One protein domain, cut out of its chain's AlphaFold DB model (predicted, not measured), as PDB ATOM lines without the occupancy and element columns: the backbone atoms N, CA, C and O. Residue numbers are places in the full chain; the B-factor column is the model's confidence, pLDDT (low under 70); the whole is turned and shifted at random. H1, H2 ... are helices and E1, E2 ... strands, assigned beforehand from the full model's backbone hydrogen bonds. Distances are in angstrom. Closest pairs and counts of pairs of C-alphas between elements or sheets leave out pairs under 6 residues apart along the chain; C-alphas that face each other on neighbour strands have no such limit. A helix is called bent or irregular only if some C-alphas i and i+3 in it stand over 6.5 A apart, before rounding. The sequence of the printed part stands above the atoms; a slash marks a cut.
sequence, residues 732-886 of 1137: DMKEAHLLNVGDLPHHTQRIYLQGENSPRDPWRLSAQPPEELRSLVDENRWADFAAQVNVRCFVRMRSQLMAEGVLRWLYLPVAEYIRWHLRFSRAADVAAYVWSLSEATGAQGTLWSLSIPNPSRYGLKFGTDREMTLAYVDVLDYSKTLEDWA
ATOM      1  N   ASP A 732     -23.969 -52.134 -51.653       55.50
ATOM      2  CA  ASP A 732     -22.536 -52.453 -51.613       55.50
ATOM      3  C   ASP A 732     -21.701 -51.167 -51.672       55.50
ATOM      4  O   ASP A 732     -22.054 -50.220 -52.388       55.50
ATOM      5  N   MET A 733     -20.623 -51.106 -50.884       62.00
ATOM      6  CA  MET A 733     -19.690 -49.981 -50.912       62.00
ATOM      7  C   MET A 733     -19.128 -49.884 -52.333       62.00
ATOM      8  O   MET A 733     -18.353 -50.737 -52.758       62.00
ATOM      9  N   LYS A 734     -19.602 -48.900 -53.101       64.56
ATOM     10  CA  LYS A 734     -19.238 -48.750 -54.509       64.56
ATOM     11  C   LYS A 734     -17.783 -48.312 -54.600       64.56
ATOM     12  O   LYS A 734     -17.347 -47.482 -53.807       64.56
ATOM     13  N   GLU A 735     -17.071 -48.804 -55.607       62.03
ATOM     14  CA  GLU A 735     -15.670 -48.451 -55.890       62.03
ATOM     15  C   GLU A 735     -15.454 -46.928 -55.975       62.03
ATOM     16  O   GLU A 735     -14.432 -46.417 -55.535       62.03
ATOM     17  N   ALA A 736     -16.473 -46.179 -56.412       60.41
ATOM     18  CA  ALA A 736     -16.474 -44.715 -56.435       60.41
ATOM     19  C   ALA A 736     -16.263 -44.044 -55.059       60.41
ATOM     20  O   ALA A 736     -15.806 -42.906 -55.006       60.41
ATOM     21  N   HIS A 737     -16.594 -44.721 -53.953       70.69
ATOM     22  CA  HIS A 737     -16.463 -44.174 -52.599       70.69
ATOM     23  C   HIS A 737     -15.025 -44.252 -52.056       70.69
ATOM     24  O   HIS A 737     -14.719 -43.551 -51.090       70.69
ATOM     25  N   LEU A 738     -14.175 -45.098 -52.655       79.81
ATOM     26  CA  LEU A 738     -12.816 -45.406 -52.207       79.81
ATOM     27  C   LEU A 738     -11.777 -44.544 -52.943       79.81
ATOM     28  O   LEU A 738     -11.987 -44.121 -54.083       79.81
ATOM     29  N   LEU A 739     -10.647 -44.285 -52.283       83.69
ATOM     30  CA  LEU A 739      -9.488 -43.649 -52.906       83.69
ATOM     31  C   LEU A 739      -8.870 -44.605 -53.939       83.69
ATOM     32  O   LEU A 739      -8.607 -45.760 -53.614       83.69
ATOM     33  N   ASN A 740      -8.596 -44.116 -55.149       84.06
ATOM     34  CA  ASN A 740      -7.879 -44.845 -56.195       84.06
ATOM     35  C   ASN A 740      -6.499 -44.218 -56.448       84.06
ATOM     36  O   ASN A 740      -6.258 -43.056 -56.133       84.06
ATOM     37  N   VAL A 741      -5.589 -44.961 -57.088       81.12
ATOM     38  CA  VAL A 741      -4.232 -44.471 -57.419       81.12
ATOM     39  C   VAL A 741      -4.267 -43.188 -58.264       81.12
ATOM     40  O   VAL A 741      -3.414 -42.325 -58.097       81.12
ATOM     41  N   GLY A 742      -5.270 -43.031 -59.135       77.50
ATOM     42  CA  GLY A 742      -5.451 -41.819 -59.945       77.50
ATOM     43  C   GLY A 742      -5.896 -40.582 -59.156       77.50
ATOM     44  O   GLY A 742      -5.747 -39.468 -59.648       77.50
ATOM     45  N   ASP A 743      -6.404 -40.753 -57.932       83.94
ATOM     46  CA  ASP A 743      -6.785 -39.638 -57.061       83.94
ATOM     47  C   ASP A 743      -5.602 -39.104 -56.249       83.94
ATOM     48  O   ASP A 743      -5.711 -38.017 -55.688       83.94
ATOM     49  N   LEU A 744      -4.485 -39.848 -56.188       83.81
ATOM     50  CA  LEU A 744      -3.310 -39.480 -55.401       83.81
ATOM     51  C   LEU A 744      -2.846 -38.045 -55.692       83.81
ATOM     52  O   LEU A 744      -2.816 -37.305 -54.722       83.81
ATOM     53  N   PRO A 745      -2.650 -37.590 -56.954       83.19
ATOM     54  CA  PRO A 745      -2.302 -36.198 -57.285       83.19
ATOM     55  C   PRO A 745      -3.132 -35.112 -56.586       83.19
ATOM     56  O   PRO A 745      -2.628 -34.037 -56.273       83.19
ATOM     57  N   HIS A 746      -4.403 -35.408 -56.325       83.81
ATOM     58  CA  HIS A 746      -5.362 -34.494 -55.717       83.81
ATOM     59  C   HIS A 746      -5.436 -34.665 -54.192       83.81
ATOM     60  O   HIS A 746      -6.063 -33.860 -53.508       83.81
ATOM     61  N   HIS A 747      -4.825 -35.707 -53.625       85.81
ATOM     62  CA  HIS A 747      -4.821 -35.961 -52.187       85.81
ATOM     63  C   HIS A 747      -4.149 -34.811 -51.436       85.81
ATOM     64  O   HIS A 747      -3.100 -34.294 -51.825       85.81
ATOM     65  N   THR A 748      -4.812 -34.353 -50.381       81.31
ATOM     66  CA  THR A 748      -4.302 -33.281 -49.523       81.31
ATOM     67  C   THR A 748      -4.053 -33.794 -48.120       81.31
ATOM     68  O   THR A 748      -2.970 -33.591 -47.591       81.31
ATOM     69  N   GLN A 749      -5.027 -34.477 -47.517       83.56
ATOM     70  CA  GLN A 749      -4.869 -34.983 -46.160       83.56
ATOM     71  C   GLN A 749      -5.731 -36.219 -45.917       83.56
ATOM     72  O   GLN A 749      -6.842 -36.338 -46.438       83.56
ATOM     73  N   ARG A 750      -5.227 -37.121 -45.071       87.44
ATOM     74  CA  ARG A 750      -5.971 -38.265 -44.546       87.44
ATOM     75  C   ARG A 750      -6.345 -38.045 -43.085       87.44
ATOM     76  O   ARG A 750      -5.483 -37.810 -42.245       87.44
ATOM     77  N   ILE A 751      -7.624 -38.217 -42.770       87.56
ATOM     78  CA  ILE A 751      -8.174 -38.038 -41.425       87.56
ATOM     79  C   ILE A 751      -8.590 -39.397 -40.875       87.56
ATOM     80  O   ILE A 751      -9.551 -40.002 -41.351       87.56
ATOM     81  N   TYR A 752      -7.887 -39.886 -39.858       86.94
ATOM     82  CA  TYR A 752      -8.190 -41.178 -39.241       86.94
ATOM     83  C   TYR A 752      -9.349 -41.084 -38.241       86.94
ATOM     84  O   TYR A 752      -9.374 -40.215 -37.367       86.94
ATOM     85  N   LEU A 753     -10.291 -42.028 -38.322       88.50
ATOM     86  CA  LEU A 753     -11.305 -42.217 -37.288       88.50
ATOM     87  C   LEU A 753     -10.674 -42.942 -36.089       88.50
ATOM     88  O   LEU A 753      -9.941 -43.925 -36.227       88.50
ATOM     89  N   GLN A 754     -10.993 -42.466 -34.891       83.00
ATOM     90  CA  GLN A 754     -10.577 -43.061 -33.625       83.00
ATOM     91  C   GLN A 754     -11.402 -44.321 -33.340       83.00
ATOM     92  O   GLN A 754     -12.593 -44.341 -33.620       83.00
ATOM     93  N   GLY A 755     -10.801 -45.345 -32.736       80.38
ATOM     94  CA  GLY A 755     -11.490 -46.555 -32.258       80.38
ATOM     95  C   GLY A 755     -11.472 -47.761 -33.214       80.38
ATOM     96  O   GLY A 755     -11.269 -47.622 -34.414       80.38
ATOM     97  N   GLU A 756     -11.624 -48.979 -32.698       81.56
ATOM     98  CA  GLU A 756     -11.392 -50.250 -33.436       81.56
ATOM     99  C   GLU A 756     -12.652 -50.854 -34.089       81.56
ATOM    100  O   GLU A 756     -12.754 -52.063 -34.343       81.56
ATOM    101  N   ASN A 757     -13.679 -50.029 -34.288       85.81
ATOM    102  CA  ASN A 757     -14.993 -50.459 -34.764       85.81
ATOM    103  C   ASN A 757     -15.608 -51.601 -33.930       85.81
ATOM    104  O   ASN A 757     -16.354 -52.441 -34.449       85.81
ATOM    105  N   SER A 758     -15.326 -51.667 -32.631       77.81
ATOM    106  CA  SER A 758     -15.868 -52.700 -31.742       77.81
ATOM    107  C   SER A 758     -17.061 -52.162 -30.937       77.81
ATOM    108  O   SER A 758     -17.243 -50.949 -30.822       77.81
ATOM    109  N   PRO A 759     -17.911 -53.020 -30.347       75.56
ATOM    110  CA  PRO A 759     -18.969 -52.560 -29.442       75.56
ATOM    111  C   PRO A 759     -18.456 -51.799 -28.215       75.56
ATOM    112  O   PRO A 759     -19.184 -50.982 -27.653       75.56
ATOM    113  N   ARG A 760     -17.224 -52.092 -27.780       74.69
ATOM    114  CA  ARG A 760     -16.566 -51.436 -26.641       74.69
ATOM    115  C   ARG A 760     -15.855 -50.148 -27.055       74.69
ATOM    116  O   ARG A 760     -15.740 -49.244 -26.235       74.69
ATOM    117  N   ASP A 761     -15.431 -50.072 -28.311       78.19
ATOM    118  CA  ASP A 761     -14.675 -48.966 -28.882       78.19
ATOM    119  C   ASP A 761     -15.150 -48.677 -30.324       78.19
ATOM    120  O   ASP A 761     -14.538 -49.128 -31.299       78.19
ATOM    121  N   PRO A 762     -16.322 -48.027 -30.480       84.69
ATOM    122  CA  PRO A 762     -16.868 -47.694 -31.792       84.69
ATOM    123  C   PRO A 762     -16.050 -46.584 -32.450       84.69
ATOM    124  O   PRO A 762     -15.482 -45.751 -31.747       84.69
ATOM    125  N   TRP A 763     -16.077 -46.519 -33.784       88.75
ATOM    126  CA  TRP A 763     -15.422 -45.434 -34.509       88.75
ATOM    127  C   TRP A 763     -15.932 -44.051 -34.100       88.75
ATOM    128  O   TRP A 763     -17.135 -43.868 -33.890       88.75
ATOM    129  N   ARG A 764     -15.027 -43.074 -34.006       85.88
ATOM    130  CA  ARG A 764     -15.351 -41.679 -33.701       85.88
ATOM    131  C   ARG A 764     -14.485 -40.704 -34.491       85.88
ATOM    132  O   ARG A 764     -13.294 -40.927 -34.668       85.88
ATOM    133  N   LEU A 765     -15.084 -39.601 -34.909       86.75
ATOM    134  CA  LEU A 765     -14.432 -38.432 -35.475       86.75
ATOM    135  C   LEU A 765     -14.467 -37.292 -34.448       86.75
ATOM    136  O   LEU A 765     -15.481 -37.094 -33.769       86.75
ATOM    137  N   SER A 766     -13.354 -36.566 -34.314       82.62
ATOM    138  CA  SER A 766     -13.259 -35.407 -33.421       82.62
ATOM    139  C   SER A 766     -14.227 -34.309 -33.856       82.62
ATOM    140  O   SER A 766     -14.339 -34.018 -35.046       82.62
ATOM    141  N   ALA A 767     -14.890 -33.671 -32.889       78.69
ATOM    142  CA  ALA A 767     -15.743 -32.512 -33.144       78.69
ATOM    143  C   ALA A 767     -14.945 -31.247 -33.507       78.69
ATOM    144  O   ALA A 767     -15.535 -30.291 -33.992       78.69
ATOM    145  N   GLN A 768     -13.626 -31.240 -33.284       79.62
ATOM    146  CA  GLN A 768     -12.726 -30.176 -33.733       79.62
ATOM    147  C   GLN A 768     -12.005 -30.612 -35.018       79.62
ATOM    148  O   GLN A 768     -11.526 -31.755 -35.060       79.62
ATOM    149  N   PRO A 769     -11.908 -29.745 -36.045       80.69
ATOM    150  CA  PRO A 769     -11.153 -30.054 -37.253       80.69
ATOM    151  C   PRO A 769      -9.638 -30.103 -36.965       80.69
ATOM    152  O   PRO A 769      -9.160 -29.371 -36.086       80.69
ATOM    153  N   PRO A 770      -8.873 -30.950 -37.687       80.19
ATOM    154  CA  PRO A 770      -7.409 -30.915 -37.676       80.19
ATOM    155  C   PRO A 770      -6.879 -29.511 -37.983       80.19
ATOM    156  O   PRO A 770      -7.500 -28.785 -38.756       80.19
ATOM    157  N   GLU A 771      -5.735 -29.134 -37.405       75.06
ATOM    158  CA  GLU A 771      -5.180 -27.778 -37.537       75.06
ATOM    159  C   GLU A 771      -4.987 -27.350 -38.999       75.06
ATOM    160  O   GLU A 771      -5.362 -26.241 -39.375       75.06
ATOM    161  N   GLU A 772      -4.542 -28.278 -39.843       71.38
ATOM    162  CA  GLU A 772      -4.355 -28.097 -41.288       71.38
ATOM    163  C   GLU A 772      -5.659 -27.755 -42.038       71.38
ATOM    164  O   GLU A 772      -5.634 -27.037 -43.037       71.38
ATOM    165  N   LEU A 773      -6.818 -28.203 -41.538       78.38
ATOM    166  CA  LEU A 773      -8.135 -27.963 -42.147       78.38
ATOM    167  C   LEU A 773      -8.920 -26.835 -41.479       78.38
ATOM    168  O   LEU A 773      -9.970 -26.456 -41.997       78.38
ATOM    169  N   ARG A 774      -8.433 -26.264 -40.366       79.94
ATOM    170  CA  ARG A 774      -9.111 -25.153 -39.666       79.94
ATOM    171  C   ARG A 774      -9.341 -23.946 -40.572       79.94
ATOM    172  O   ARG A 774     -10.325 -23.239 -40.406       79.94
ATOM    173  N   SER A 775      -8.454 -23.723 -41.542       76.06
ATOM    174  CA  SER A 775      -8.595 -22.651 -42.536       76.06
ATOM    175  C   SER A 775      -9.567 -22.996 -43.676       76.06
ATOM    176  O   SER A 775     -10.097 -22.091 -44.320       76.06
ATOM    177  N   LEU A 776      -9.825 -24.290 -43.915       76.19
ATOM    178  CA  LEU A 776     -10.616 -24.795 -45.041       76.19
ATOM    179  C   LEU A 776     -12.073 -25.138 -44.676       76.19
ATOM    180  O   LEU A 776     -12.941 -25.250 -45.547       76.19
ATOM    181  N   VAL A 777     -12.368 -25.317 -43.391       81.44
ATOM    182  CA  VAL A 777     -13.649 -25.847 -42.915       81.44
ATOM    183  C   VAL A 777     -14.250 -24.928 -41.853       81.44
ATOM    184  O   VAL A 777     -13.546 -24.418 -40.990       81.44
ATOM    185  N   ASP A 778     -15.569 -24.735 -41.900       81.69
ATOM    186  CA  ASP A 778     -16.301 -24.071 -40.817       81.69
ATOM    187  C   ASP A 778     -16.399 -25.001 -39.593       81.69
ATOM    188  O   ASP A 778     -16.895 -26.126 -39.697       81.69
ATOM    189  N   GLU A 779     -15.942 -24.537 -38.425       81.81
ATOM    190  CA  GLU A 779     -15.871 -25.357 -37.206       81.81
ATOM    191  C   GLU A 779     -17.234 -25.924 -36.774       81.81
ATOM    192  O   GLU A 779     -17.306 -27.067 -36.318       81.81
ATOM    193  N   ASN A 780     -18.331 -25.177 -36.962       81.06
ATOM    194  CA  ASN A 780     -19.668 -25.643 -36.584       81.06
ATOM    195  C   ASN A 780     -20.164 -26.727 -37.547       81.06
ATOM    196  O   ASN A 780     -20.697 -27.752 -37.116       81.06
ATOM    197  N   ARG A 781     -19.937 -26.547 -38.855       81.31
ATOM    198  CA  ARG A 781     -20.291 -27.558 -39.868       81.31
ATOM    199  C   ARG A 781     -19.462 -28.829 -39.725       81.31
ATOM    200  O   ARG A 781     -19.992 -29.925 -39.912       81.31
ATOM    201  N   TRP A 782     -18.189 -28.700 -39.353       85.75
ATOM    202  CA  TRP A 782     -17.348 -29.845 -39.016       85.75
ATOM    203  C   TRP A 782     -17.882 -30.601 -37.797       85.75
ATOM    204  O   TRP A 782     -17.976 -31.829 -37.831       85.75
ATOM    205  N   ALA A 783     -18.271 -29.888 -36.737       83.25
ATOM    206  CA  ALA A 783     -18.836 -30.504 -35.542       83.25
ATOM    207  C   ALA A 783     -20.126 -31.287 -35.854       83.25
ATOM    208  O   ALA A 783     -20.295 -32.409 -35.366       83.25
ATOM    209  N   ASP A 784     -20.992 -30.754 -36.721       83.62
ATOM    210  CA  ASP A 784     -22.200 -31.441 -37.192       83.62
ATOM    211  C   ASP A 784     -21.875 -32.677 -38.043       83.62
ATOM    212  O   ASP A 784     -22.457 -33.750 -37.839       83.62
ATOM    213  N   PHE A 785     -20.911 -32.564 -38.959       86.44
ATOM    214  CA  PHE A 785     -20.406 -33.693 -39.742       86.44
ATOM    215  C   PHE A 785     -19.858 -34.804 -38.833       86.44
ATOM    216  O   PHE A 785     -20.273 -35.963 -38.938       86.44
ATOM    217  N   ALA A 786     -18.999 -34.449 -37.876       86.44
ATOM    218  CA  ALA A 786     -18.444 -35.374 -36.899       86.44
ATOM    219  C   ALA A 786     -19.537 -36.019 -36.036       86.44
ATOM    220  O   ALA A 786     -19.520 -37.235 -35.833       86.44
ATOM    221  N   ALA A 787     -20.539 -35.259 -35.585       84.19
ATOM    222  CA  ALA A 787     -21.676 -35.797 -34.841       84.19
ATOM    223  C   ALA A 787     -22.467 -36.826 -35.666       84.19
ATOM    224  O   ALA A 787     -22.825 -37.894 -35.159       84.19
ATOM    225  N   GLN A 788     -22.696 -36.552 -36.950       84.94
ATOM    226  CA  GLN A 788     -23.413 -37.447 -37.859       84.94
ATOM    227  C   GLN A 788     -22.634 -38.731 -38.176       84.94
ATOM    228  O   GLN A 788     -23.243 -39.808 -38.245       84.94
ATOM    229  N   VAL A 789     -21.307 -38.650 -38.320       86.44
ATOM    230  CA  VAL A 789     -20.422 -39.823 -38.428       86.44
ATOM    231  C   VAL A 789     -20.465 -40.631 -37.125       86.44
ATOM    232  O   VAL A 789     -20.758 -41.827 -37.142       86.44
ATOM    233  N   ASN A 790     -20.302 -39.975 -35.974       89.56
ATOM    234  CA  ASN A 790     -20.291 -40.608 -34.651       89.56
ATOM    235  C   ASN A 790     -21.593 -41.355 -34.331       89.56
ATOM    236  O   ASN A 790     -21.563 -42.469 -33.801       89.56
ATOM    237  N   VAL A 791     -22.750 -40.784 -34.683       84.25
ATOM    238  CA  VAL A 791     -24.062 -41.425 -34.487       84.25
ATOM    239  C   VAL A 791     -24.207 -42.698 -35.327       84.25
ATOM    240  O   VAL A 791     -24.821 -43.663 -34.865       84.25
ATOM    241  N   ARG A 792     -23.636 -42.733 -36.537       86.06
ATOM    242  CA  ARG A 792     -23.657 -43.916 -37.419       86.06
ATOM    243  C   ARG A 792     -22.720 -45.018 -36.924       86.06
ATOM    244  O   ARG A 792     -23.066 -46.195 -37.021       86.06
ATOM    245  N   CYS A 793     -21.594 -44.641 -36.325       83.69
ATOM    246  CA  CYS A 793     -20.626 -45.568 -35.740       83.69
ATOM    247  C   CYS A 793     -21.060 -46.142 -34.377       83.69
ATOM    248  O   CYS A 793     -20.561 -47.189 -33.956       83.69
ATOM    249  N   PHE A 794     -22.001 -45.491 -33.681       78.44
ATOM    250  CA  PHE A 794     -22.429 -45.872 -32.335       78.44
ATOM    251  C   PHE A 794     -23.156 -47.229 -32.271       78.44
ATOM    252  O   PHE A 794     -24.133 -47.494 -32.979       78.44
ATOM    253  N   VAL A 795     -22.740 -48.075 -31.321       65.06
ATOM    254  CA  VAL A 795     -23.346 -49.391 -31.072       65.06
ATOM    255  C   VAL A 795     -24.457 -49.276 -30.026       65.06
ATOM    256  O   VAL A 795     -24.231 -49.019 -28.848       65.06
ATOM    257  N   ARG A 796     -25.704 -49.469 -30.466       55.38
ATOM    258  CA  ARG A 796     -26.910 -49.109 -29.697       55.38
ATOM    259  C   ARG A 796     -27.359 -50.142 -28.650       55.38
ATOM    260  O   ARG A 796     -28.263 -49.843 -27.873       55.38
ATOM    261  N   MET A 797     -26.813 -51.361 -28.620       58.91
ATOM    262  CA  MET A 797     -27.422 -52.474 -27.870       58.91
ATOM    263  C   MET A 797     -26.415 -53.280 -27.034       58.91
ATOM    264  O   MET A 797     -25.629 -54.049 -27.576       58.91
ATOM    265  N   ARG A 798     -26.561 -53.242 -25.698       59.34
ATOM    266  CA  ARG A 798     -25.909 -54.170 -24.736       59.34
ATOM    267  C   ARG A 798     -26.062 -55.646 -25.116       59.34
ATOM    268  O   ARG A 798     -25.232 -56.484 -24.797       59.34
ATOM    269  N   SER A 799     -27.150 -55.960 -25.797       58.41
ATOM    270  CA  SER A 799     -27.516 -57.310 -26.179       58.41
ATOM    271  C   SER A 799     -26.787 -57.814 -27.435       58.41
ATOM    272  O   SER A 799     -26.683 -59.021 -27.608       58.41
ATOM    273  N   GLN A 800     -26.177 -56.925 -28.235       65.88
ATOM    274  CA  GLN A 800     -25.212 -57.311 -29.276       65.88
ATOM    275  C   GLN A 800     -23.897 -57.802 -28.660       65.88
ATOM    276  O   GLN A 800     -23.405 -58.842 -29.072       65.88
ATOM    277  N   LEU A 801     -23.398 -57.128 -27.615       67.81
ATOM    278  CA  LEU A 801     -22.204 -57.551 -26.871       67.81
ATOM    279  C   LEU A 801     -22.400 -58.933 -26.219       67.81
ATOM    280  O   LEU A 801     -21.522 -59.785 -26.276       67.81
ATOM    281  N   MET A 802     -23.578 -59.165 -25.625       68.00
ATOM    282  CA  MET A 802     -23.919 -60.461 -25.025       68.00
ATOM    283  C   MET A 802     -24.087 -61.552 -26.089       68.00
ATOM    284  O   MET A 802     -23.628 -62.669 -25.888       68.00
ATOM    285  N   ALA A 803     -24.722 -61.239 -27.224       68.00
ATOM    286  CA  ALA A 803     -24.889 -62.195 -28.315       68.00
ATOM    287  C   ALA A 803     -23.545 -62.585 -28.943       68.00
ATOM    288  O   ALA A 803     -23.322 -63.765 -29.183       68.00
ATOM    289  N   GLU A 804     -22.645 -61.623 -29.159       70.06
ATOM    290  CA  GLU A 804     -21.284 -61.883 -29.631       70.06
ATOM    291  C   GLU A 804     -20.508 -62.741 -28.628       70.06
ATOM    292  O   GLU A 804     -19.965 -63.768 -29.015       70.06
ATOM    293  N   GLY A 805     -20.528 -62.400 -27.334       71.62
ATOM    294  CA  GLY A 805     -19.857 -63.195 -26.298       71.62
ATOM    295  C   GLY A 805     -20.368 -64.638 -26.221       71.62
ATOM    296  O   GLY A 805     -19.576 -65.575 -26.176       71.62
ATOM    297  N   VAL A 806     -21.690 -64.830 -26.284       74.94
ATOM    298  CA  VAL A 806     -22.306 -66.168 -26.310       74.94
ATOM    299  C   VAL A 806     -21.940 -66.923 -27.589       74.94
ATOM    300  O   VAL A 806     -21.656 -68.113 -27.533       74.94
ATOM    301  N   LEU A 807     -21.915 -66.256 -28.745       74.81
ATOM    302  CA  LEU A 807     -21.550 -66.891 -30.011       74.81
ATOM    303  C   LEU A 807     -20.061 -67.232 -30.088       74.81
ATOM    304  O   LEU A 807     -19.740 -68.280 -30.633       74.81
ATOM    305  N   ARG A 808     -19.163 -66.412 -29.521       76.94
ATOM    306  CA  ARG A 808     -17.727 -66.736 -29.423       76.94
ATOM    307  C   ARG A 808     -17.510 -68.005 -28.600       76.94
ATOM    308  O   ARG A 808     -16.664 -68.811 -28.965       76.94
ATOM    309  N   TRP A 809     -18.315 -68.202 -27.553       78.88
ATOM    310  CA  TRP A 809     -18.304 -69.431 -26.755       78.88
ATOM    311  C   TRP A 809     -18.923 -70.632 -27.491       78.88
ATOM    312  O   TRP A 809     -18.390 -71.731 -27.420       78.88
ATOM    313  N   LEU A 810     -20.036 -70.439 -28.211       76.12
ATOM    314  CA  LEU A 810     -20.756 -71.531 -28.883       76.12
ATOM    315  C   LEU A 810     -20.115 -71.988 -30.201       76.12
ATOM    316  O   LEU A 810     -20.067 -73.183 -30.476       76.12
ATOM    317  N   TYR A 811     -19.721 -71.047 -31.061       79.69
ATOM    318  CA  TYR A 811     -19.159 -71.324 -32.381       79.69
ATOM    319  C   TYR A 811     -18.421 -70.093 -32.925       79.69
ATOM    320  O   TYR A 811     -19.006 -69.212 -33.569       79.69
ATOM    321  N   LEU A 812     -17.110 -70.063 -32.681       76.12
ATOM    322  CA  LEU A 812     -16.223 -68.954 -33.024       76.12
ATOM    323  C   LEU A 812     -16.338 -68.493 -34.496       76.12
ATOM    324  O   LEU A 812     -16.504 -67.293 -34.699       76.12
ATOM    325  N   PRO A 813     -16.379 -69.370 -35.526       80.94
ATOM    326  CA  PRO A 813     -16.499 -68.924 -36.918       80.94
ATOM    327  C   PRO A 813     -17.754 -68.083 -37.208       80.94
ATOM    328  O   PRO A 813     -17.690 -67.110 -37.956       80.94
ATOM    329  N   VAL A 814     -18.901 -68.407 -36.595       78.19
ATOM    330  CA  VAL A 814     -20.134 -67.613 -36.765       78.19
ATOM    331  C   VAL A 814     -20.078 -66.315 -35.974       78.19
ATOM    332  O   VAL A 814     -20.603 -65.303 -36.442       78.19
ATOM    333  N   ALA A 815     -19.445 -66.323 -34.803       80.69
ATOM    334  CA  ALA A 815     -19.223 -65.103 -34.039       80.69
ATOM    335  C   ALA A 815     -18.398 -64.094 -34.847       80.69
ATOM    336  O   ALA A 815     -18.798 -62.938 -34.977       80.69
ATOM    337  N   GLU A 816     -17.317 -64.565 -35.468       81.62
ATOM    338  CA  GLU A 816     -16.431 -63.753 -36.301       81.62
ATOM    339  C   GLU A 816     -17.113 -63.280 -37.588       81.62
ATOM    340  O   GLU A 816     -17.052 -62.098 -37.928       81.62
ATOM    341  N   TYR A 817     -17.882 -64.151 -38.247       81.12
ATOM    342  CA  TYR A 817     -18.691 -63.772 -39.408       81.12
ATOM    343  C   TYR A 817     -19.711 -62.667 -39.083       81.12
ATOM    344  O   TYR A 817     -19.862 -61.703 -39.841       81.12
ATOM    345  N   ILE A 818     -20.413 -62.784 -37.949       79.44
ATOM    346  CA  ILE A 818     -21.393 -61.786 -37.499       79.44
ATOM    347  C   ILE A 818     -20.695 -60.484 -37.104       79.44
ATOM    348  O   ILE A 818     -21.187 -59.407 -37.451       79.44
ATOM    349  N   ARG A 819     -19.554 -60.561 -36.413       82.94
ATOM    350  CA  ARG A 819     -18.745 -59.397 -36.035       82.94
ATOM    351  C   ARG A 819     -18.292 -58.621 -37.269       82.94
ATOM    352  O   ARG A 819     -18.543 -57.417 -37.347       82.94
ATOM    353  N   TRP A 820     -17.741 -59.318 -38.263       85.19
ATOM    354  CA  TRP A 820     -17.370 -58.740 -39.555       85.19
ATOM    355  C   TRP A 820     -18.579 -58.095 -40.249       85.19
ATOM    356  O   TRP A 820     -18.519 -56.929 -40.626       85.19
ATOM    357  N   HIS A 821     -19.731 -58.775 -40.308       81.94
ATOM    358  CA  HIS A 821     -20.955 -58.223 -40.913       81.94
ATOM    359  C   HIS A 821     -21.434 -56.932 -40.233       81.94
ATOM    360  O   HIS A 821     -21.890 -55.995 -40.893       81.94
ATOM    361  N   LEU A 822     -21.351 -56.863 -38.901       82.62
ATOM    362  CA  LEU A 822     -21.728 -55.669 -38.144       82.62
ATOM    363  C   LEU A 822     -20.741 -54.516 -38.357       82.62
ATOM    364  O   LEU A 822     -21.159 -53.356 -38.353       82.62
ATOM    365  N   ARG A 823     -19.444 -54.805 -38.514       86.12
ATOM    366  CA  ARG A 823     -18.431 -53.811 -38.896       86.12
ATOM    367  C   ARG A 823     -18.674 -53.295 -40.316       86.12
ATOM    368  O   ARG A 823     -18.801 -52.085 -40.493       86.12
ATOM    369  N   PHE A 824     -18.878 -54.199 -41.273       85.31
ATOM    370  CA  PHE A 824     -19.175 -53.873 -42.667       85.31
ATOM    371  C   PHE A 824     -20.410 -52.977 -42.809       85.31
ATOM    372  O   PHE A 824     -20.347 -51.932 -43.450       85.31
ATOM    373  N   SER A 825     -21.523 -53.319 -42.147       82.12
ATOM    374  CA  SER A 825     -22.744 -52.503 -42.215       82.12
ATOM    375  C   SER A 825     -22.534 -51.073 -41.706       82.12
ATOM    376  O   SER A 825     -23.177 -50.162 -42.217       82.12
ATOM    377  N   ARG A 826     -21.665 -50.862 -40.709       85.88
ATOM    378  CA  ARG A 826     -21.335 -49.518 -40.209       85.88
ATOM    379  C   ARG A 826     -20.432 -48.768 -41.184       85.88
ATOM    380  O   ARG A 826     -20.696 -47.603 -41.453       85.88
ATOM    381  N   ALA A 827     -19.422 -49.440 -41.734       87.06
ATOM    382  CA  ALA A 827     -18.543 -48.863 -42.746       87.06
ATOM    383  C   ALA A 827     -19.332 -48.415 -43.986       87.06
ATOM    384  O   ALA A 827     -19.187 -47.276 -44.413       87.06
ATOM    385  N   ALA A 828     -20.247 -49.248 -44.492       84.12
ATOM    386  CA  ALA A 828     -21.105 -48.905 -45.625       84.12
ATOM    387  C   ALA A 828     -22.030 -47.705 -45.332       84.12
ATOM    388  O   ALA A 828     -22.162 -46.813 -46.170       84.12
ATOM    389  N   ASP A 829     -22.626 -47.643 -44.130       84.06
ATOM    390  CA  ASP A 829     -23.478 -46.522 -43.702       84.06
ATOM    391  C   ASP A 829     -22.686 -45.194 -43.621       84.06
ATOM    392  O   ASP A 829     -23.216 -44.132 -43.960       84.06
ATOM    393  N   VAL A 830     -21.425 -45.238 -43.168       86.69
ATOM    394  CA  VAL A 830     -20.533 -44.065 -43.108       86.69
ATOM    395  C   VAL A 830     -20.051 -43.675 -44.503       86.69
ATOM    396  O   VAL A 830     -20.139 -42.500 -44.853       86.69
ATOM    397  N   ALA A 831     -19.629 -44.638 -45.324       85.44
ATOM    398  CA  ALA A 831     -19.179 -44.406 -46.696       85.44
ATOM    399  C   ALA A 831     -20.257 -43.708 -47.536       85.44
ATOM    400  O   ALA A 831     -19.975 -42.719 -48.206       85.44
ATOM    401  N   ALA A 832     -21.510 -44.170 -47.446       81.75
ATOM    402  CA  ALA A 832     -22.636 -43.548 -48.141       81.75
ATOM    403  C   ALA A 832     -22.897 -42.103 -47.674       81.75
ATOM    404  O   ALA A 832     -23.271 -41.252 -48.478       81.75
ATOM    405  N   TYR A 833     -22.691 -41.814 -46.385       84.44
ATOM    406  CA  TYR A 833     -22.855 -40.466 -45.840       84.44
ATOM    407  C   TYR A 833     -21.723 -39.521 -46.261       84.44
ATOM    408  O   TYR A 833     -22.001 -38.419 -46.723       84.44
ATOM    409  N   VAL A 834     -20.463 -39.958 -46.167       85.31
ATOM    410  CA  VAL A 834     -19.303 -39.176 -46.632       85.31
ATOM    411  C   VAL A 834     -19.419 -38.894 -48.130       85.31
ATOM    412  O   VAL A 834     -19.240 -37.758 -48.554       85.31
ATOM    413  N   TRP A 835     -19.818 -39.893 -48.919       78.00
ATOM    414  CA  TRP A 835     -20.061 -39.723 -50.349       78.00
ATOM    415  C   TRP A 835     -21.161 -38.698 -50.648       78.00
ATOM    416  O   TRP A 835     -21.004 -37.894 -51.559       78.00
ATOM    417  N   SER A 836     -22.246 -38.671 -49.863       75.94
ATOM    418  CA  SER A 836     -23.328 -37.689 -50.051       75.94
ATOM    419  C   SER A 836     -22.906 -36.234 -49.823       75.94
ATOM    420  O   SER A 836     -23.618 -35.327 -50.236       75.94
ATOM    421  N   LEU A 837     -21.764 -36.015 -49.167       74.12
ATOM    422  CA  LEU A 837     -21.163 -34.699 -48.947       74.12
ATOM    423  C   LEU A 837     -20.037 -34.395 -49.948       74.12
ATOM    424  O   LEU A 837     -19.534 -33.276 -49.976       74.12
ATOM    425  N   SER A 838     -19.636 -35.382 -50.753       66.62
ATOM    426  CA  SER A 838     -18.644 -35.229 -51.810       66.62
ATOM    427  C   SER A 838     -19.327 -34.684 -53.070       66.62
ATOM    428  O   SER A 838     -20.377 -35.172 -53.494       66.62
ATOM    429  N   GLU A 839     -18.724 -33.656 -53.659       58.53
ATOM    430  CA  GLU A 839     -19.235 -32.746 -54.702       58.53
ATOM    431  C   GLU A 839     -19.780 -33.401 -55.994       58.53
ATOM    432  O   GLU A 839     -20.386 -32.735 -56.829       58.53
ATOM    433  N   ALA A 840     -19.670 -34.722 -56.157       49.19
ATOM    434  CA  ALA A 840     -20.189 -35.454 -57.314       49.19
ATOM    435  C   ALA A 840     -21.723 -35.660 -57.323       49.19
ATOM    436  O   ALA A 840     -22.236 -36.316 -58.231       49.19
ATOM    437  N   THR A 841     -22.479 -35.158 -56.334       46.69
ATOM    438  CA  THR A 841     -23.928 -35.454 -56.211       46.69
ATOM    439  C   THR A 841     -24.869 -34.251 -56.078       46.69
ATOM    440  O   THR A 841     -26.076 -34.454 -55.951       46.69
ATOM    441  N   GLY A 842     -24.383 -33.004 -56.160       52.53
ATOM    442  CA  GLY A 842     -25.257 -31.817 -56.124       52.53
ATOM    443  C   GLY A 842     -26.059 -31.656 -54.821       52.53
ATOM    444  O   GLY A 842     -27.193 -31.176 -54.839       52.53
ATOM    445  N   ALA A 843     -25.504 -32.101 -53.689       49.34
ATOM    446  CA  ALA A 843     -26.197 -32.139 -52.406       49.34
ATOM    447  C   ALA A 843     -26.149 -30.799 -51.641       49.34
ATOM    448  O   ALA A 843     -25.150 -30.083 -51.619       49.34
ATOM    449  N   GLN A 844     -27.264 -30.473 -50.982       50.22
ATOM    450  CA  GLN A 844     -27.497 -29.238 -50.232       50.22
ATOM    451  C   GLN A 844     -26.729 -29.204 -48.896       50.22
ATOM    452  O   GLN A 844     -27.284 -29.530 -47.847       50.22
ATOM    453  N   GLY A 845     -25.459 -28.788 -48.920       57.09
ATOM    454  CA  GLY A 845     -24.704 -28.420 -47.715       57.09
ATOM    455  C   GLY A 845     -23.194 -28.574 -47.878       57.09
ATOM    456  O   GLY A 845     -22.680 -29.683 -47.785       57.09
ATOM    457  N   THR A 846     -22.470 -27.471 -48.088       62.75
ATOM    458  CA  THR A 846     -21.005 -27.503 -48.207       62.75
ATOM    459  C   THR A 846     -20.364 -27.684 -46.825       62.75
ATOM    460  O   THR A 846     -20.580 -26.864 -45.929       62.75
ATOM    461  N   LEU A 847     -19.569 -28.746 -46.637       72.81
ATOM    462  CA  LEU A 847     -18.690 -28.888 -45.463       72.81
ATOM    463  C   LEU A 847     -17.657 -27.747 -45.427       72.81
ATOM    464  O   LEU A 847     -17.320 -27.231 -44.366       72.81
ATOM    465  N   TRP A 848     -17.197 -27.342 -46.610       78.25
ATOM    466  CA  TRP A 848     -16.170 -26.330 -46.832       78.25
ATOM    467  C   TRP A 848     -16.632 -24.926 -46.434       78.25
ATOM    468  O   TRP A 848     -17.805 -24.566 -46.605       78.25
ATOM    469  N   SER A 849     -15.688 -24.128 -45.925       71.62
ATOM    470  CA  SER A 849     -15.936 -22.735 -45.560       71.62
ATOM    471  C   SER A 849     -16.388 -21.922 -46.776       71.62
ATOM    472  O   SER A 849     -15.811 -22.015 -47.859       71.62
ATOM    473  N   LEU A 850     -17.413 -21.083 -46.590       66.50
ATOM    474  CA  LEU A 850     -17.929 -20.192 -47.639       66.50
ATOM    475  C   LEU A 850     -16.935 -19.080 -48.022       66.50
ATOM    476  O   LEU A 850     -17.141 -18.397 -49.020       66.50
ATOM    477  N   SER A 851     -15.867 -18.905 -47.239       63.44
ATOM    478  CA  SER A 851     -14.815 -17.910 -47.468       63.44
ATOM    479  C   SER A 851     -13.787 -18.331 -48.528       63.44
ATOM    480  O   SER A 851     -12.901 -17.546 -48.859       63.44
ATOM    481  N   ILE A 852     -13.870 -19.560 -49.049       68.31
ATOM    482  CA  ILE A 852     -12.899 -20.119 -49.996       68.31
ATOM    483  C   ILE A 852     -13.426 -19.971 -51.430       68.31
ATOM    484  O   ILE A 852     -14.584 -20.312 -51.687       68.31
ATOM    485  N   PRO A 853     -12.605 -19.512 -52.393       58.50
ATOM    486  CA  PRO A 853     -12.996 -19.497 -53.798       58.50
ATOM    487  C   PRO A 853     -13.186 -20.931 -54.319       58.50
ATOM    488  O   PRO A 853     -12.274 -21.751 -54.240       58.50
ATOM    489  N   ASN A 854     -14.370 -21.215 -54.872       69.94
ATOM    490  CA  ASN A 854     -14.791 -22.517 -55.407       69.94
ATOM    491  C   ASN A 854     -14.697 -23.673 -54.389       69.94
ATOM    492  O   ASN A 854     -13.849 -24.554 -54.546       69.94
ATOM    493  N   PRO A 855     -15.601 -23.746 -53.389       68.06
ATOM    494  CA  PRO A 855     -15.668 -24.882 -52.460       68.06
ATOM    495  C   PRO A 855     -15.863 -26.222 -53.188       68.06
ATOM    496  O   PRO A 855     -15.461 -27.260 -52.670       68.06
ATOM    497  N   SER A 856     -16.365 -26.173 -54.427       69.38
ATOM    498  CA  SER A 856     -16.569 -27.336 -55.279       69.38
ATOM    499  C   SER A 856     -15.328 -28.037 -55.799       69.38
ATOM    500  O   SER A 856     -15.415 -29.113 -56.390       69.38
ATOM    501  N   ARG A 857     -14.152 -27.456 -55.559       75.94
ATOM    502  CA  ARG A 857     -12.876 -28.107 -55.858       75.94
ATOM    503  C   ARG A 857     -12.511 -29.202 -54.858       75.94
ATOM    504  O   ARG A 857     -11.628 -29.995 -55.159       75.94
ATOM    505  N   TYR A 858     -13.150 -29.244 -53.688       80.50
ATOM    506  CA  TYR A 858     -12.770 -30.171 -52.629       80.50
ATOM    507  C   TYR A 858     -13.697 -31.385 -52.541       80.50
ATOM    508  O   TYR A 858     -14.912 -31.265 -52.389       80.50
ATOM    509  N   GLY A 859     -13.108 -32.576 -52.586       82.62
ATOM    510  CA  GLY A 859     -13.807 -33.852 -52.472       82.62
ATOM    511  C   GLY A 859     -13.502 -34.578 -51.168       82.62
ATOM    512  O   GLY A 859     -12.440 -34.405 -50.573       82.62
ATOM    513  N   LEU A 860     -14.426 -35.446 -50.757       86.38
ATOM    514  CA  LEU A 860     -14.209 -36.409 -49.679       86.38
ATOM    515  C   LEU A 860     -14.348 -37.829 -50.214       86.38
ATOM    516  O   LEU A 860     -15.293 -38.131 -50.954       86.38
ATOM    517  N   LYS A 861     -13.447 -38.713 -49.791       87.81
ATOM    518  CA  LYS A 861     -13.558 -40.159 -50.008       87.81
ATOM    519  C   LYS A 861     -13.387 -40.906 -48.694       87.81
ATOM    520  O   LYS A 861     -12.692 -40.444 -47.795       87.81
ATOM    521  N   PHE A 862     -14.062 -42.042 -48.560       89.69
ATOM    522  CA  PHE A 862     -13.995 -42.871 -47.359       89.69
ATOM    523  C   PHE A 862     -13.171 -44.118 -47.657       89.69
ATOM    524  O   PHE A 862     -13.382 -44.752 -48.685       89.69
ATOM    525  N   GLY A 863     -12.283 -44.505 -46.747       87.88
ATOM    526  CA  GLY A 863     -11.543 -45.757 -46.847       87.88
ATOM    527  C   GLY A 863     -11.498 -46.513 -45.527       87.88
ATOM    528  O   GLY A 863     -11.677 -45.955 -44.441       87.88
ATOM    529  N   THR A 864     -11.316 -47.827 -45.633       89.44
ATOM    530  CA  THR A 864     -11.252 -48.748 -44.500       89.44
ATOM    531  C   THR A 864     -10.453 -49.991 -44.881       89.44
ATOM    532  O   THR A 864     -10.379 -50.336 -46.059       89.44
ATOM    533  N   ASP A 865      -9.865 -50.660 -43.893       88.00
ATOM    534  CA  ASP A 865      -9.220 -51.962 -44.070       88.00
ATOM    535  C   ASP A 865     -10.239 -53.082 -44.346       88.00
ATOM    536  O   ASP A 865     -11.448 -52.948 -44.127       88.00
ATOM    537  N   ARG A 866      -9.738 -54.242 -44.784       82.69
ATOM    538  CA  ARG A 866     -10.551 -55.420 -45.121       82.69
ATOM    539  C   ARG A 866     -11.372 -55.957 -43.942       82.69
ATOM    540  O   ARG A 866     -12.459 -56.510 -44.142       82.69
ATOM    541  N   GLU A 867     -10.873 -55.801 -42.723       84.25
ATOM    542  CA  GLU A 867     -11.522 -56.242 -41.490       84.25
ATOM    543  C   GLU A 867     -12.337 -55.123 -40.819       84.25
ATOM    544  O   GLU A 867     -13.002 -55.362 -39.801       84.25
ATOM    545  N   MET A 868     -12.335 -53.924 -41.414       89.44
ATOM    546  CA  MET A 868     -13.032 -52.720 -40.966       89.44
ATOM    547  C   MET A 868     -12.729 -52.366 -39.506       89.44
ATOM    548  O   MET A 868     -13.634 -52.065 -38.724       89.44
ATOM    549  N   THR A 869     -11.461 -52.446 -39.125       88.62
ATOM    550  CA  THR A 869     -10.902 -52.051 -37.825       88.62
ATOM    551  C   THR A 869     -10.389 -50.605 -37.827       88.62
ATOM    552  O   THR A 869     -10.532 -49.884 -36.835       88.62
ATOM    553  N   LEU A 870      -9.878 -50.147 -38.968       89.38
ATOM    554  CA  LEU A 870      -9.370 -48.815 -39.258       89.38
ATOM    555  C   LEU A 870     -10.252 -48.159 -40.328       89.38
ATOM    556  O   LEU A 870     -10.564 -48.752 -41.358       89.38
ATOM    557  N   ALA A 871     -10.642 -46.913 -40.091       90.06
ATOM    558  CA  ALA A 871     -11.337 -46.099 -41.076       90.06
ATOM    559  C   ALA A 871     -10.688 -44.726 -41.167       90.06
ATOM    560  O   ALA A 871     -10.161 -44.208 -40.178       90.06
ATOM    561  N   TYR A 872     -10.760 -44.136 -42.349       89.94
ATOM    562  CA  TYR A 872     -10.248 -42.806 -42.615       89.94
ATOM    563  C   TYR A 872     -11.081 -42.096 -43.684       89.94
ATOM    564  O   TYR A 872     -11.795 -42.720 -44.472       89.94
ATOM    565  N   VAL A 873     -11.002 -40.770 -43.677       90.12
ATOM    566  CA  VAL A 873     -11.583 -39.894 -44.693       90.12
ATOM    567  C   VAL A 873     -10.442 -39.162 -45.384       90.12
ATOM    568  O   VAL A 873      -9.650 -38.491 -44.728       90.12
ATOM    569  N   ASP A 874     -10.358 -39.318 -46.698       88.62
ATOM    570  CA  ASP A 874      -9.380 -38.653 -47.548       88.62
ATOM    571  C   ASP A 874      -9.982 -37.368 -48.125       88.62
ATOM    572  O   ASP A 874     -11.069 -37.389 -48.712       88.62
ATOM    573  N   VAL A 875      -9.270 -36.256 -47.942       87.88
ATOM    574  CA  VAL A 875      -9.600 -34.938 -48.489       87.88
ATOM    575  C   VAL A 875      -8.842 -34.742 -49.798       87.88
ATOM    576  O   VAL A 875      -7.612 -34.840 -49.830       87.88
ATOM    577  N   LEU A 876      -9.580 -34.453 -50.868       85.94
ATOM    578  CA  LEU A 876      -9.056 -34.238 -52.215       85.94
ATOM    579  C   LEU A 876      -9.235 -32.774 -52.628       85.94
ATOM    580  O   LEU A 876     -10.295 -32.210 -52.383       85.94
ATOM    581  N   ASP A 877      -8.237 -32.187 -53.282       85.75
ATOM    582  CA  ASP A 877      -8.277 -30.876 -53.931       85.75
ATOM    583  C   ASP A 877      -8.071 -31.056 -55.439       85.75
ATOM    584  O   ASP A 877      -6.956 -31.266 -55.919       85.75
ATOM    585  N   TYR A 878      -9.163 -30.982 -56.198       82.94
ATOM    586  CA  TYR A 878      -9.154 -31.166 -57.649       82.94
ATOM    587  C   TYR A 878      -8.562 -29.973 -58.416       82.94
ATOM    588  O   TYR A 878      -8.537 -30.000 -59.644       82.94
ATOM    589  N   SER A 879      -8.100 -28.921 -57.727       76.00
ATOM    590  CA  SER A 879      -7.346 -27.836 -58.368       76.00
ATOM    591  C   SER A 879      -5.861 -28.157 -58.566       76.00
ATOM    592  O   SER A 879      -5.226 -27.515 -59.400       76.00
ATOM    593  N   LYS A 880      -5.325 -29.163 -57.858       77.50
ATOM    594  CA  LYS A 880      -3.947 -29.637 -58.042       77.50
ATOM    595  C   LYS A 880      -3.816 -30.382 -59.368       77.50
ATOM    596  O   LYS A 880      -4.612 -31.270 -59.669       77.50
ATOM    597  N   THR A 881      -2.802 -30.040 -60.150       71.56
ATOM    598  CA  THR A 881      -2.459 -30.738 -61.396       71.56
ATOM    599  C   THR A 881      -1.364 -31.784 -61.158       71.56
ATOM    600  O   THR A 881      -0.738 -31.819 -60.101       71.56
ATOM    601  N   LEU A 882      -1.089 -32.649 -62.143       67.38
ATOM    602  CA  LEU A 882       0.023 -33.615 -62.067       67.38
ATOM    603  C   LEU A 882       1.398 -32.945 -61.874       67.38
ATOM    604  O   LEU A 882       2.326 -33.607 -61.420       67.38
ATOM    605  N   GLU A 883       1.530 -31.661 -62.214       64.00
ATOM    606  CA  GLU A 883       2.755 -30.873 -62.026       64.00
ATOM    607  C   GLU A 883       2.927 -30.408 -60.568       64.00
ATOM    608  O   GLU A 883       4.057 -30.264 -60.105       64.00
ATOM    609  N   ASP A 884       1.821 -30.259 -59.829       63.50
ATOM    610  CA  ASP A 884       1.803 -29.929 -58.397       63.50
ATOM    611  C   ASP A 884       2.031 -31.165 -57.505       63.50
ATOM    612  O   ASP A 884       2.229 -31.045 -56.293       63.50
ATOM    613  N   TRP A 885       1.991 -32.370 -58.086       69.56
ATOM    614  CA  TRP A 885       2.204 -33.617 -57.361       69.56
ATOM    615  C   TRP A 885       3.682 -33.793 -57.005       69.56
ATOM    616  O   TRP A 885       4.513 -34.187 -57.830       69.56
ATOM    617  N   ALA A 886       4.014 -33.551 -55.739       61.50
ATOM    618  CA  ALA A 886       5.324 -33.889 -55.214       61.50
ATOM    619  C   ALA A 886       5.514 -35.415 -55.249       61.50
ATOM    620  O   ALA A 886       4.792 -36.169 -54.604       61.50
TER     621      ALA A 886
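Overview. This is residues 732 to 886 of the 1137 residues of the protein "Hypothetical protein" of Symbiodinium sp. CCMP2456 (UniProt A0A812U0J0). A small, strongly twisted antiparallel sheet, in the order E1, E3, E2, has the long helix H4 packed along its edge strand E2; H4 runs on past the sheet to a far tip, where H3 folds back on it. H2 meets H4 with its last residues, and short H1 stands on the sheet's opposite face. The 155 printed residues hold H1, E1, H2, H3, H4, E2 and E3 in chain order, a mixed class. The whole is compact, with a radius of gyration of the C-alphas of 17.4 A, yet elongated, 57 by 32 by 27 A.

Arrangement. Inner strand E3, residues 871 to 877, is antiparallel to E1, residues 747 to 752, with N 751 and O 873 within hydrogen-bond range at 2.8 A. E3 forms a hairpin with E2, residues 858 to 864; N 861 and O 874 are within hydrogen-bond range at 2.9 A. H4, residues 812 to 836, is on the sheet at a height of 7.8 A, over E2 and along the strands; their closest C-alphas, Ala 831 and Phe 862, are 5.4 A apart. H1, residues 741 to 746, is on the opposite face, over E3, and only just stands up from the sheet, at 41 degrees. H2, residues 779 to 793, touches H4 with residues 789 to 793 alone, opposite ways at a shallow tilt of 27 degrees; the closest C-alphas, Cys 793 and Arg 826, are 6.0 A apart. H3, residues 798 to 810, forms a helical hairpin with H4, closest at the C-alphas of Leu 807 and Ala 815, 5.0 A. Every O i to N i+4 pair is within hydrogen-bond range in H2, H3 and H4; H1 has 0 of 2, but 2 of 3 O i to N i+3 pairs.

Along the chain. H4 measures 36.3 A from C-alpha 812 at (-16.223, -68.954, -33.024), H2 20.8 A, H3 18.6 A, E2 20.3 A and E3 20.2 A, ending at C-alpha 877 (-8.277, -30.876, -53.931). H1 is only just irregular, C-alphas 742 and 745 being 7.0 A apart.

Size, cuts and confidence. The C-alphas farthest apart, Leu 810 and Pro 853, are 58.2 A apart. The printed part has no cut; the links E1 to H2 and H4 to E2 are long. Confidence is under 70 at residues 732 to 736, 795 to 803, 838 to 846, 850 to 856 and 882 to 886.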